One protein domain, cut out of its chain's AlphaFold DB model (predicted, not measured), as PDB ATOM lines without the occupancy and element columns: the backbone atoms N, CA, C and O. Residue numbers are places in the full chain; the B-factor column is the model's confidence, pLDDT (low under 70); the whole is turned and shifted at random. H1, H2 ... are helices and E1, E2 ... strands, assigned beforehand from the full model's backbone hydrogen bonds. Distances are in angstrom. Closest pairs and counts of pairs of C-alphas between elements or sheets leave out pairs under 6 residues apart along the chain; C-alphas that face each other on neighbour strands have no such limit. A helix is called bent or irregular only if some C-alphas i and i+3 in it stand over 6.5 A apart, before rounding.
ATOM      1  N   VAL A   9     242.619 266.804 296.134       94.00
ATOM      2  CA  VAL A   9     241.948 265.604 295.622       94.00
ATOM      3  C   VAL A   9     241.582 265.852 294.165       94.00
ATOM      4  O   VAL A   9     240.908 266.835 293.857       94.00
ATOM      5  N   LEU A  10     242.013 264.962 293.274       93.31
ATOM      6  CA  LEU A  10     241.632 264.960 291.867       93.31
ATOM      7  C   LEU A  10     240.580 263.878 291.637       93.31
ATOM      8  O   LEU A  10     240.775 262.712 291.987       93.31
ATOM      9  N   LEU A  11     239.463 264.281 291.040       92.19
ATOM     10  CA  LEU A  11     238.378 263.393 290.646       92.19
ATOM     11  C   LEU A  11     238.579 263.031 289.173       92.19
ATOM     12  O   LEU A  11     238.311 263.851 288.295       92.19
ATOM     13  N   LEU A  12     239.103 261.834 288.922       88.19
ATOM     14  CA  LEU A  12     239.399 261.333 287.581       88.19
ATOM     15  C   LEU A  12     238.229 260.496 287.041       88.19
ATOM     16  O   LEU A  12     237.206 260.298 287.707       88.19
ATOM     17  N   HIS A  13     238.367 259.991 285.818       82.31
ATOM     18  CA  HIS A  13     237.374 259.107 285.217       82.31
ATOM     19  C   HIS A  13     237.500 257.707 285.827       82.31
ATOM     20  O   HIS A  13     238.377 256.926 285.466       82.31
ATOM     21  N   GLY A  14     236.626 257.404 286.786       77.12
ATOM     22  CA  GLY A  14     236.573 256.097 287.443       77.12
ATOM     23  C   GLY A  14     237.545 255.908 288.610       77.12
ATOM     24  O   GLY A  14     237.421 254.912 289.316       77.12
ATOM     25  N   SER A  15     238.449 256.855 288.876       89.06
ATOM     26  CA  SER A  15     239.383 256.804 290.008       89.06
ATOM     27  C   SER A  15     239.532 258.159 290.703       89.06
ATOM     28  O   SER A  15     239.045 259.193 290.246       89.06
ATOM     29  N   ILE A  16     240.170 258.143 291.869       92.69
ATOM     30  CA  ILE A  16     240.392 259.319 292.707       92.69
ATOM     31  C   ILE A  16     241.870 259.360 293.066       92.69
ATOM     32  O   ILE A  16     242.445 258.345 293.458       92.69
ATOM     33  N   VAL A  17     242.483 260.534 292.969       94.75
ATOM     34  CA  VAL A  17     243.861 260.752 293.417       94.75
ATOM     35  C   VAL A  17     243.836 261.695 294.604       94.75
ATOM     36  O   VAL A  17     243.313 262.801 294.502       94.75
ATOM     37  N   VAL A  18     244.406 261.271 295.727       95.56
ATOM     38  CA  VAL A  18     244.638 262.133 296.886       95.56
ATOM     39  C   VAL A  18     246.114 262.485 296.965       95.56
ATOM     40  O   VAL A  18     246.976 261.608 296.892       95.56
ATOM     41  N   ILE A  19     246.391 263.779 297.067       96.56
ATOM     42  CA  ILE A  19     247.729 264.349 296.976       96.56
ATOM     43  C   ILE A  19     248.100 264.962 298.319       96.56
ATOM     44  O   ILE A  19     247.340 265.755 298.878       96.56
ATOM     45  N   GLU A  20     249.295 264.618 298.786       95.62
ATOM     46  CA  GLU A  20     249.956 265.235 299.930       95.62
ATOM     47  C   GLU A  20     251.248 265.917 299.471       95.62
ATOM     48  O   GLU A  20     252.098 265.290 298.833       95.62
ATOM     49  N   LEU A  21     251.423 267.196 299.796       95.06
ATOM     50  CA  LEU A  21     252.599 267.989 299.461       95.06
ATOM     51  C   LEU A  21     253.498 268.120 300.691       95.06
ATOM     52  O   LEU A  21     253.070 268.544 301.760       95.06
ATOM     53  N   LYS A  22     254.798 267.838 300.546       94.56
ATOM     54  CA  LYS A  22     255.768 268.039 301.636       94.56
ATOM     55  C   LYS A  22     256.898 268.968 301.223       94.56
ATOM     56  O   LYS A  22     257.483 268.844 300.149       94.56
ATOM     57  N   GLY A  23     257.267 269.890 302.109       94.56
ATOM     58  CA  GLY A  23     258.369 270.848 301.936       94.56
ATOM     59  C   GLY A  23     259.781 270.236 301.967       94.56
ATOM     60  O   GLY A  23     260.689 270.849 302.527       94.56
ATOM     61  N   LYS A  24     259.974 269.019 301.448       93.50
ATOM     62  CA  LYS A  24     261.172 268.183 301.630       93.50
ATOM     63  C   LYS A  24     261.753 267.721 300.291       93.50
ATOM     64  O   LYS A  24     261.068 267.735 299.271       93.50
ATOM     65  N   GLN A  25     263.027 267.322 300.312       93.56
ATOM     66  CA  GLN A  25     263.701 266.683 299.172       93.56
ATOM     67  C   GLN A  25     263.539 265.161 299.191       93.56
ATOM     68  O   GLN A  25     263.410 264.551 298.138       93.56
ATOM     69  N   VAL A  26     263.533 264.560 300.383       92.62
ATOM     70  CA  VAL A  26     263.336 263.124 300.593       92.62
ATOM     71  C   VAL A  26     262.184 262.955 301.585       92.62
ATOM     72  O   VAL A  26     262.209 263.611 302.632       92.62
ATOM     73  N   PRO A  27     261.164 262.145 301.265       93.88
ATOM     74  CA  PRO A  27     260.071 261.882 302.186       93.88
ATOM     75  C   PRO A  27     260.529 260.985 303.341       93.88
ATOM     76  O   PRO A  27     261.356 260.090 303.162       93.88
ATOM     77  N   SER A  28     259.976 261.212 304.527       95.06
ATOM     78  CA  SER A  28     260.161 260.338 305.683       95.06
ATOM     79  C   SER A  28     259.192 259.148 305.654       95.06
ATOM     80  O   SER A  28     258.230 259.110 304.883       95.06
ATOM     81  N   ASP A  29     259.409 258.177 306.550       94.56
ATOM     82  CA  ASP A  29     258.428 257.112 306.793       94.56
ATOM     83  C   ASP A  29     257.054 257.678 307.196       94.56
ATOM     84  O   ASP A  29     256.031 257.136 306.782       94.56
ATOM     85  N   ALA A  30     257.032 258.775 307.963       95.06
ATOM     86  CA  ALA A  30     255.803 259.425 308.406       95.06
ATOM     87  C   ALA A  30     255.048 260.093 307.247       95.06
ATOM     88  O   ALA A  30     253.828 259.961 307.187       95.06
ATOM     89  N   ASP A  31     255.756 260.742 306.315       95.06
ATOM     90  CA  ASP A  31     255.139 261.399 305.153       95.06
ATOM     91  C   ASP A  31     254.411 260.382 304.257       95.06
ATOM     92  O   ASP A  31     253.268 260.590 303.851       95.06
ATOM     93  N   ILE A  32     255.068 259.254 303.972       94.69
ATOM     94  CA  ILE A  32     254.498 258.187 303.137       94.69
ATOM     95  C   ILE A  32     253.289 257.567 303.833       94.69
ATOM     96  O   ILE A  32     252.233 257.412 303.222       94.69
ATOM     97  N   ASP A  33     253.407 257.250 305.121       94.25
ATOM     98  CA  ASP A  33     252.305 256.601 305.821       94.25
ATOM     99  C   ASP A  33     251.110 257.551 306.052       94.25
ATOM    100  O   ASP A  33     249.966 257.095 306.123       94.25
ATOM    101  N   GLN A  34     251.339 258.869 306.132       93.12
ATOM    102  CA  GLN A  34     250.282 259.889 306.152       93.12
ATOM    103  C   GLN A  34     249.538 259.941 304.808       93.12
ATOM    104  O   GLN A  34     248.310 259.844 304.793       93.12
ATOM    105  N   ALA A  35     250.256 259.996 303.681       94.00
ATOM    106  CA  ALA A  35     249.646 259.965 302.347       94.00
ATOM    107  C   ALA A  35     248.823 258.683 302.125       94.00
ATOM    108  O   ALA A  35     247.689 258.729 301.638       94.00
ATOM    109  N   HIS A  36     249.351 257.535 302.562       93.06
ATOM    110  CA  HIS A  36     248.626 256.267 302.522       93.06
ATOM    111  C   HIS A  36     247.352 256.295 303.388       93.06
ATOM    112  O   HIS A  36     246.301 255.790 302.977       93.06
ATOM    113  N   ALA A  37     247.413 256.923 304.569       90.00
ATOM    114  CA  ALA A  37     246.272 257.054 305.471       90.00
ATOM    115  C   ALA A  37     245.123 257.875 304.864       90.00
ATOM    116  O   ALA A  37     243.967 257.507 305.075       90.00
ATOM    117  N   TYR A  38     245.399 258.912 304.066       91.00
ATOM    118  CA  TYR A  38     244.339 259.666 303.388       91.00
ATOM    119  C   TYR A  38     243.592 258.835 302.350       91.00
ATOM    120  O   TYR A  38     242.360 258.819 302.351       91.00
ATOM    121  N   ALA A  39     244.308 258.103 301.490       91.31
ATOM    122  CA  ALA A  39     243.662 257.250 300.489       91.31
ATOM    123  C   ALA A  39     242.796 256.182 301.160       91.31
ATOM    124  O   ALA A  39     241.656 255.933 300.771       91.31
ATOM    125  N   ARG A  40     243.324 255.591 302.228       87.25
ATOM    126  CA  ARG A  40     242.611 254.649 303.081       87.25
ATOM    127  C   ARG A  40     241.350 255.254 303.702       87.25
ATOM    128  O   ARG A  40     240.305 254.615 303.641       87.25
ATOM    129  N   ASP A  41     241.434 256.440 304.296       85.56
ATOM    130  CA  ASP A  41     240.290 257.097 304.937       85.56
ATOM    131  C   ASP A  41     239.192 257.424 303.922       85.56
ATOM    132  O   ASP A  41     238.021 257.159 304.187       85.56
ATOM    133  N   LEU A  42     239.565 257.900 302.732       88.06
ATOM    134  CA  LEU A  42     238.625 258.104 301.633       88.06
ATOM    135  C   LEU A  42     237.924 256.795 301.249       88.06
ATOM    136  O   LEU A  42     236.698 256.757 301.272       88.06
ATOM    137  N   ARG A  43     238.659 255.704 300.989       85.06
ATOM    138  CA  ARG A  43     238.060 254.386 300.669       85.06
ATOM    139  C   ARG A  43     237.095 253.897 301.748       85.06
ATOM    140  O   ARG A  43     236.055 253.325 301.439       85.06
ATOM    141  N   CYS A  44     237.451 254.087 303.018       77.88
ATOM    142  CA  CYS A  44     236.667 253.562 304.132       77.88
ATOM    143  C   CYS A  44     235.440 254.412 304.475       77.88
ATOM    144  O   CYS A  44     234.457 253.861 304.965       77.88
ATOM    145  N   TYR A  45     235.510 255.730 304.295       78.69
ATOM    146  CA  TYR A  45     234.566 256.655 304.929       78.69
ATOM    147  C   TYR A  45     233.900 257.633 303.970       78.69
ATOM    148  O   TYR A  45     233.015 258.377 304.393       78.69
ATOM    149  N   HIS A  46     234.298 257.652 302.700       84.62
ATOM    150  CA  HIS A  46     233.713 258.523 301.695       84.62
ATOM    151  C   HIS A  46     232.841 257.719 300.725       84.62
ATOM    152  O   HIS A  46     233.343 256.830 300.037       84.62
ATOM    153  N   ARG A  47     231.544 258.044 300.610       84.94
ATOM    154  CA  ARG A  47     230.605 257.246 299.787       84.94
ATOM    155  C   ARG A  47     231.028 257.138 298.322       84.94
ATOM    156  O   ARG A  47     230.927 256.078 297.725       84.94
ATOM    157  N   GLU A  48     231.570 258.223 297.767       85.81
ATOM    158  CA  GLU A  48     232.015 258.254 296.367       85.81
ATOM    159  C   GLU A  48     233.303 257.452 296.123       85.81
ATOM    160  O   GLU A  48     233.715 257.298 294.978       85.81
ATOM    161  N   CYS A  49     233.952 256.946 297.171       87.75
ATOM    162  CA  CYS A  49     235.213 256.216 297.080       87.75
ATOM    163  C   CYS A  49     235.053 254.709 297.321       87.75
ATOM    164  O   CYS A  49     236.047 253.996 297.240       87.75
ATOM    165  N   HIS A  50     233.849 254.227 297.656       77.62
ATOM    166  CA  HIS A  50     233.645 252.843 298.095       77.62
ATOM    167  C   HIS A  50     233.995 251.827 296.999       77.62
ATOM    168  O   HIS A  50     234.776 250.909 297.231       77.62
ATOM    169  N   ASP A  51     233.489 252.069 295.789       80.00
ATOM    170  CA  ASP A  51     233.641 251.176 294.634       80.00
ATOM    171  C   ASP A  51     234.641 251.714 293.601       80.00
ATOM    172  O   ASP A  51     234.604 251.345 292.426       80.00
ATOM    173  N   ARG A  52     235.515 252.644 294.010       85.62
ATOM    174  CA  ARG A  52     236.451 253.328 293.110       85.62
ATOM    175  C   ARG A  52     237.887 253.219 293.619       85.62
ATOM    176  O   ARG A  52     238.124 253.393 294.816       85.62
ATOM    177  N   PRO A  53     238.872 252.987 292.734       89.25
ATOM    178  CA  PRO A  53     240.275 253.084 293.099       89.25
ATOM    179  C   PRO A  53     240.609 254.473 293.653       89.25
ATOM    180  O   PRO A  53     240.299 255.494 293.038       89.25
ATOM    181  N   VAL A  54     241.274 254.495 294.809       91.94
ATOM    182  CA  VAL A  54     241.837 255.712 295.403       91.94
ATOM    183  C   VAL A  54     243.351 255.558 295.464       91.94
ATOM    184  O   VAL A  54     243.858 254.678 296.165       91.94
ATOM    185  N   HIS A  55     244.059 256.415 294.735       94.25
ATOM    186  CA  HIS A  55     245.513 256.439 294.640       94.25
ATOM    187  C   HIS A  55     246.080 257.526 295.553       94.25
ATOM    188  O   HIS A  55     245.663 258.681 295.480       94.25
ATOM    189  N   ALA A  56     247.042 257.163 296.402       95.56
ATOM    190  CA  ALA A  56     247.812 258.123 297.184       95.56
ATOM    191  C   ALA A  56     249.023 258.602 296.378       95.56
ATOM    192  O   ALA A  56     249.783 257.783 295.855       95.56
ATOM    193  N   VAL A  57     249.227 259.916 296.327       97.56
ATOM    194  CA  VAL A  57     250.406 260.541 295.724       97.56
ATOM    195  C   VAL A  57     251.050 261.464 296.750       97.56
ATOM    196  O   VAL A  57     250.427 262.402 297.240       97.56
ATOM    197  N   LEU A  58     252.310 261.201 297.072       97.38
ATOM    198  CA  LEU A  58     253.140 262.063 297.900       97.38
ATOM    199  C   LEU A  58     254.075 262.865 297.000       97.38
ATOM    200  O   LEU A  58     254.847 262.295 296.226       97.38
ATOM    201  N   VAL A  59     254.043 264.186 297.152       97.69
ATOM    202  CA  VAL A  59     254.840 265.122 296.360       97.69
ATOM    203  C   VAL A  59     255.791 265.906 297.264       97.69
ATOM    204  O   VAL A  59     255.440 266.970 297.790       97.69
ATOM    205  N   PRO A  60     257.032 265.428 297.469       97.00
ATOM    206  CA  PRO A  60     258.078 266.244 298.060       97.00
ATOM    207  C   PRO A  60     258.429 267.378 297.088       97.00
ATOM    208  O   PRO A  60     259.006 267.171 296.025       97.00
ATOM    209  N   THR A  61     258.082 268.605 297.451       95.88
ATOM    210  CA  THR A  61     258.166 269.797 296.586       95.88
ATOM    211  C   THR A  61     259.583 270.158 296.130       95.88
ATOM    212  O   THR A  61     259.738 270.932 295.190       95.88
ATOM    213  N   ARG A  62     260.626 269.606 296.769       96.50
ATOM    214  CA  ARG A  62     262.038 269.796 296.382       96.50
ATOM    215  C   ARG A  62     262.633 268.582 295.654       96.50
ATOM    216  O   ARG A  62     263.813 268.606 295.311       96.50
ATOM    217  N   MET A  63     261.855 267.518 295.464       95.44
ATOM    218  CA  MET A  63     262.225 266.345 294.668       95.44
ATOM    219  C   MET A  63     261.968 266.613 293.180       95.44
ATOM    220  O   MET A  63     261.165 267.475 292.829       95.44
ATOM    221  N   ARG A  64     262.652 265.864 292.308       95.62
ATOM    222  CA  ARG A  64     262.400 265.841 290.863       95.62
ATOM    223  C   ARG A  64     262.149 264.426 290.362       95.62
ATOM    224  O   ARG A  64     262.732 263.484 290.906       95.62
ATOM    225  N   GLY A  65     261.356 264.296 289.304       95.50
ATOM    226  CA  GLY A  65     261.062 263.031 288.632       95.50
ATOM    227  C   GLY A  65     260.119 262.105 289.409       95.50
ATOM    228  O   GLY A  65     259.704 262.393 290.530       95.50
ATOM    229  N   HIS A  66     259.768 260.969 288.806       93.50
ATOM    230  CA  HIS A  66     258.965 259.921 289.440       93.50
ATOM    231  C   HIS A  66     259.881 258.874 290.085       93.50
ATOM    232  O   HIS A  66     260.738 258.304 289.415       93.50
ATOM    233  N   HIS A  67     259.682 258.611 291.377       94.00
ATOM    234  CA  HIS A  67     260.485 257.672 292.174       94.00
ATOM    235  C   HIS A  67     259.786 256.324 292.391       94.00
ATOM    236  O   HIS A  67     260.299 255.464 293.100       94.00
ATOM    237  N   GLY A  68     258.640 256.110 291.742       92.88
ATOM    238  CA  GLY A  68     257.897 254.857 291.787       92.88
ATOM    239  C   GLY A  68     256.889 254.781 292.931       92.88
ATOM    240  O   GLY A  68     256.454 255.788 293.493       92.88
ATOM    241  N   LEU A  69     256.489 253.546 293.235       92.69
ATOM    242  CA  LEU A  69     255.524 253.215 294.277       92.69
ATOM    243  C   LEU A  69     256.263 252.745 295.537       92.69
ATOM    244  O   LEU A  69     256.978 251.745 295.492       92.69
ATOM    245  N   ASP A  70     256.045 253.413 296.669       90.94
ATOM    246  CA  ASP A  70     256.499 252.964 297.988       90.94
ATOM    247  C   ASP A  70     255.288 252.801 298.912       90.94
ATOM    248  O   ASP A  70     254.534 253.743 299.133       90.94
ATOM    249  N   ARG A  71     255.073 251.590 299.447       88.38
ATOM    250  CA  ARG A  71     253.950 251.267 300.356       88.38
ATOM    251  C   ARG A  71     252.578 251.723 299.827       88.38
ATOM    252  O   ARG A  71     251.785 252.292 300.569       88.38
ATOM    253  N   ASN A  72     252.297 251.451 298.551       90.06
ATOM    254  CA  ASN A  72     251.058 251.849 297.864       90.06
ATOM    255  C   ASN A  72     250.858 253.372 297.732       90.06
ATOM    256  O   ASN A  72     249.743 253.834 297.488       90.06
ATOM    257  N   VAL A  73     251.935 254.149 297.859       94.81
ATOM    258  CA  VAL A  73     251.958 255.593 297.625       94.81
ATOM    259  C   VAL A  73     252.894 255.883 296.466       94.81
ATOM    260  O   VAL A  73     254.055 255.472 296.476       94.81
ATOM    261  N   HIS A  74     252.400 256.585 295.454       96.75
ATOM    262  CA  HIS A  74     253.264 257.090 294.396       96.75
ATOM    263  C   HIS A  74     254.077 258.263 294.930       96.75
ATOM    264  O   HIS A  74     253.512 259.189 295.510       96.75
ATOM    265  N   VAL A  75     255.389 258.239 294.721       97.31
ATOM    266  CA  VAL A  75     256.284 259.322 295.136       97.31
ATOM    267  C   VAL A  75     256.841 260.001 293.893       97.31
ATOM    268  O   VAL A  75     257.510 259.370 293.070       97.31
ATOM    269  N   CYS A  76     256.574 261.294 293.738       97.25
ATOM    270  CA  CYS A  76     257.087 262.065 292.610       97.25
ATOM    271  C   CYS A  76     257.396 263.515 292.985       97.25
ATOM    272  O   CYS A  76     256.793 264.082 293.890       97.25
ATOM    273  N   GLY A  77     258.324 264.133 292.260       97.12
ATOM    274  CA  GLY A  77     258.491 265.581 292.265       97.12
ATOM    275  C   GLY A  77     257.323 266.290 291.564       97.12
ATOM    276  O   GLY A  77     256.591 265.658 290.790       97.12
ATOM    277  N   PRO A  78     257.142 267.603 291.794       96.88
ATOM    278  CA  PRO A  78     256.100 268.386 291.124       96.88
ATOM    279  C   PRO A  78     256.176 268.324 289.591       96.88
ATOM    280  O   PRO A  78     255.151 268.348 288.922       96.88
ATOM    281  N   ASP A  79     257.384 268.193 289.039       96.81
ATOM    282  CA  ASP A  79     257.675 268.111 287.602       96.81
ATOM    283  C   ASP A  79     257.181 266.822 286.928       96.81
ATOM    284  O   ASP A  79     257.066 266.775 285.706       96.81
ATOM    285  N   ALA A  80     256.887 265.777 287.704       96.75
ATOM    286  CA  ALA A  80     256.411 264.491 287.195       96.75
ATOM    287  C   ALA A  80     254.936 264.204 287.530       96.75
ATOM    288  O   ALA A  80     254.414 263.165 287.117       96.75
ATOM    289  N   LEU A  81     254.265 265.102 288.262       95.75
ATOM    290  CA  LEU A  81     252.900 264.899 288.749       95.75
ATOM    291  C   LEU A  81     251.887 264.780 287.604       95.75
ATOM    292  O   LEU A  81     251.093 263.843 287.606       95.75
ATOM    293  N   ASP A  82     251.947 265.667 286.608       94.56
ATOM    294  CA  ASP A  82     251.012 265.661 285.473       94.56
ATOM    295  C   ASP A  82     251.084 264.346 284.690       94.56
ATOM    296  O   ASP A  82     250.066 263.707 284.423       94.56
ATOM    297  N   THR A  83     252.303 263.891 284.385       94.50
ATOM    298  CA  THR A  83     252.540 262.611 283.705       94.50
ATOM    299  C   THR A  83     252.023 261.438 284.533       94.50
ATOM    300  O   THR A  83     251.398 260.527 283.993       94.50
ATOM    301  N   LEU A  84     252.254 261.444 285.850       94.31
ATOM    302  CA  LEU A  84     251.765 260.399 286.747       94.31
ATOM    303  C   LEU A  84     250.230 260.353 286.781       94.31
ATOM    304  O   LEU A  84     249.654 259.277 286.636       94.31
ATOM    305  N   VAL A  85     249.569 261.500 286.942       93.25
ATOM    306  CA  VAL A  85     248.101 261.595 286.951       93.25
ATOM    307  C   VAL A  85     247.527 261.156 285.605       93.25
ATOM    308  O   VAL A  85     246.581 260.372 285.577       93.25
ATOM    309  N   GLY A  86     248.139 261.575 284.493       91.25
ATOM    310  CA  GLY A  86     247.764 261.128 283.152       91.25
ATOM    311  C   GLY A  86     247.869 259.611 282.984       91.25
ATOM    312  O   GLY A  86     246.973 259.002 282.405       91.25
ATOM    313  N   ASN A  87     248.905 258.986 283.555       89.56
ATOM    314  CA  ASN A  87     249.064 257.529 283.561       89.56
ATOM    315  C   ASN A  87     247.981 256.819 284.391       89.56
ATOM    316  O   ASN A  87     247.529 255.741 284.005       89.56
ATOM    317  N   ILE A  88     247.543 257.410 285.506       89.06
ATOM    318  CA  ILE A  88     246.459 256.871 286.345       89.06
ATOM    319  C   ILE A  88     245.094 256.992 285.635       89.06
ATOM    320  O   ILE A  88     244.270 256.087 285.749       89.06
ATOM    321  N   ASP A  89     244.862 258.053 284.854       85.25
ATOM    322  CA  ASP A  89     243.606 258.308 284.114       85.25
ATOM    323  C   ASP A  89     243.504 257.549 282.765       85.25
ATOM    324  O   ASP A  89     242.590 257.789 281.975       85.25
ATOM    325  N   THR A  90     244.434 256.632 282.461       66.94
ATOM    326  CA  THR A  90     244.716 256.132 281.093       66.94
ATOM    327  C   THR A  90     243.560 255.474 280.344       66.94
ATOM    328  O   THR A  90     243.620 255.396 279.118       66.94
ATOM    329  N   GLN A  91     242.506 255.014 281.015       64.12
ATOM    330  CA  GLN A  91     241.373 254.382 280.330       64.12
ATOM    331  C   GLN A  91     240.159 255.303 280.170       64.12
ATOM    332  O   GLN A  91     239.296 255.024 279.342       64.12
ATOM    333  N   ARG A  92     240.071 256.401 280.933       66.44
ATOM    334  CA  ARG A  92     238.851 257.215 281.074       66.44
ATOM    335  C   ARG A  92     237.556 256.399 281.240       66.44
ATOM    336  O   ARG A  92     236.488 256.802 280.780       66.44
ATOM    337  N   VAL A  93     237.648 255.225 281.868       63.56
ATOM    338  CA  VAL A  93     236.527 254.290 282.013       63.56
ATOM    339  C   VAL A  93     235.804 254.579 283.323       63.56
ATOM    340  O   VAL A  93     236.377 254.463 284.400       63.56
ATOM    341  N   GLY A  94     234.516 254.903 283.223       67.44
ATOM    342  CA  GLY A  94     233.626 255.087 284.366       67.44
ATOM    343  C   GLY A  94     232.975 256.474 284.408       67.44
ATOM    344  O   GLY A  94     233.414 257.397 283.722       67.44
ATOM    345  N   PRO A  95     231.898 256.639 285.193       69.56
ATOM    346  CA  PRO A  95     231.217 257.920 285.321       69.56
ATOM    347  C   PRO A  95     232.106 258.945 286.040       69.56
ATOM    348  O   PRO A  95     232.728 258.633 287.057       69.56
ATOM    349  N   SER A  96     232.124 260.184 285.543       74.25
ATOM    350  CA  SER A  96     232.792 261.306 286.211       74.25
ATOM    351  C   SER A  96     232.166 261.568 287.581       74.25
ATOM    352  O   SER A  96     230.939 261.618 287.706       74.25
ATOM    353  N   ILE A  97     232.991 261.803 288.600       80.81
ATOM    354  CA  ILE A  97     232.503 262.122 289.942       80.81
ATOM    355  C   ILE A  97     232.159 263.612 290.002       80.81
ATOM    356  O   ILE A  97     233.001 264.476 289.768       80.81
ATOM    357  N   SER A  98     230.911 263.924 290.345       86.00
ATOM    358  CA  SER A  98     230.486 265.306 290.561       86.00
ATOM    359  C   SER A  98     231.185 265.887 291.788       86.00
ATOM    360  O   SER A  98     230.970 265.416 292.906       86.00
ATOM    361  N   ALA A  99     231.954 266.962 291.604       88.50
ATOM    362  CA  ALA A  99     232.584 267.688 292.708       88.50
ATOM    363  C   ALA A  99     231.556 268.145 293.757       88.50
ATOM    364  O   ALA A  99     231.822 268.094 294.954       88.50
ATOM    365  N   ARG A 100     230.342 268.515 293.324       89.44
ATOM    366  CA  ARG A 100     229.246 268.883 294.231       89.44
ATOM    367  C   ARG A 100     228.806 267.707 295.106       89.44
ATOM    368  O   ARG A 100     228.523 267.911 296.280       89.44
ATOM    369  N   HIS A 101     228.724 266.499 294.548       87.31
ATOM    370  CA  HIS A 101     228.359 265.303 295.317       87.31
ATOM    371  C   HIS A 101     229.486 264.863 296.247       87.31
ATOM    372  O   HIS A 101     229.214 264.481 297.384       87.31
ATOM    373  N   PHE A 102     230.732 264.964 295.779       89.38
ATOM    374  CA  PHE A 102     231.918 264.644 296.563       89.38
ATOM    375  C   PHE A 102     232.068 265.575 297.774       89.38
ATOM    376  O   PHE A 102     232.327 265.120 298.877       89.38
ATOM    377  N   LEU A 103     231.828 266.876 297.598       88.38
ATOM    378  CA  LEU A 103     231.933 267.881 298.664       88.38
ATOM    379  C   LEU A 103     230.661 268.033 299.511       88.38
ATOM    380  O   LEU A 103     230.590 268.929 300.354       88.38
ATOM    381  N   ALA A 104     229.638 267.206 299.292       85.31
ATOM    382  CA  ALA A 104     228.439 267.262 300.113       85.31
ATOM    383  C   ALA A 104     228.799 267.004 301.586       85.31
ATOM    384  O   ALA A 104     229.610 266.132 301.893       85.31
TER     385      ALA A 104
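AT A GLANCE: This is residues 9 to 104 of the 564 residues of the protein "DUF2075 domain-containing protein" of Acidobacteria bacterium (UniProt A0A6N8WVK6). A strongly twisted sheet of five strands is sandwiched between two helices that run along its strands, the long H1 over one face and the shorter H2 over the other. The short H3 lies past edge strand E1, far from the middle. The printed part has 96 residues, with three named helices and five named strands in the order E1, E2, H1, E3, E4, E5, H2, H3; the class is mixed, helices and strands. The mixed sheet runs E1, E2, E3, E5, E4, and the whole is compact, with a radius of gyration of the C-alphas of 13.2 A and spans of 35 by 25 by 21 A.

HOW THE PARTS SIT: E1, residues 9 to 11, forms a hairpin with E2, residues 16 to 22; they are antiparallel, with N 10 and O 17 at 2.8 A. H1, residues 29 to 45, is on the sheet at a height of 8.5 A, over E2 and E3, residues 54 to 60, and only just not over E5, residues 73 to 76, on which 2 of its C-alphas fall. It runs along the strands, at 26 degrees to E3 on the local plane; its closest C-alphas to E3 are those of Ala 39 and Ala 56, 5.4 A. E2, H1 and E3 form a strand-helix-strand unit, two parallel neighbour strands joined through a helix, with a right-handed crossover; N 57 and O 18 are 2.9 A apart. E3 and E5 are parallel, with N 58 and O 74 at 2.8 A. E4, residues 66 to 70, forms an antiparallel hairpin with E5, with N 67 and O 75 at 2.9 A. H2, residues 78 to 88, is on the opposite face from H1, giving three layers, helices on both faces of a sheet. Its height is 7.8 A, and it lies over E3 and E5, along the strands. H3, residues 99 to 102, is not on the sheet; its closest C-alphas to E1 are those of Ala 99 and Leu 11, 7.5 A. In H1 every O i to N i+4 pair is within hydrogen-bond range, in H2 5 of 7; H3 is too short for one.

IN THESE COORDINATES: E1 begins at C-alpha 9 (241.948, 265.604, 295.622). E2 spans 19.8 A, H1 23.9 A and E3 19.5 A. H1 begins at C-alpha 29 (258.428, 257.112, 306.793). H2 spans 15.8 A and is irregular, C-alphas 79 and 82 being 7.4 A apart. H3 ends at C-alpha 102 (231.918, 264.644, 296.563).

THE WHOLE: The C-alphas farthest apart are those of Gln 25 and Pro 95, 36.4 A. The printed part has no cut and no long link. Mean pLDDT of the printed part is 89.7; residues 90 to 95 are under 70.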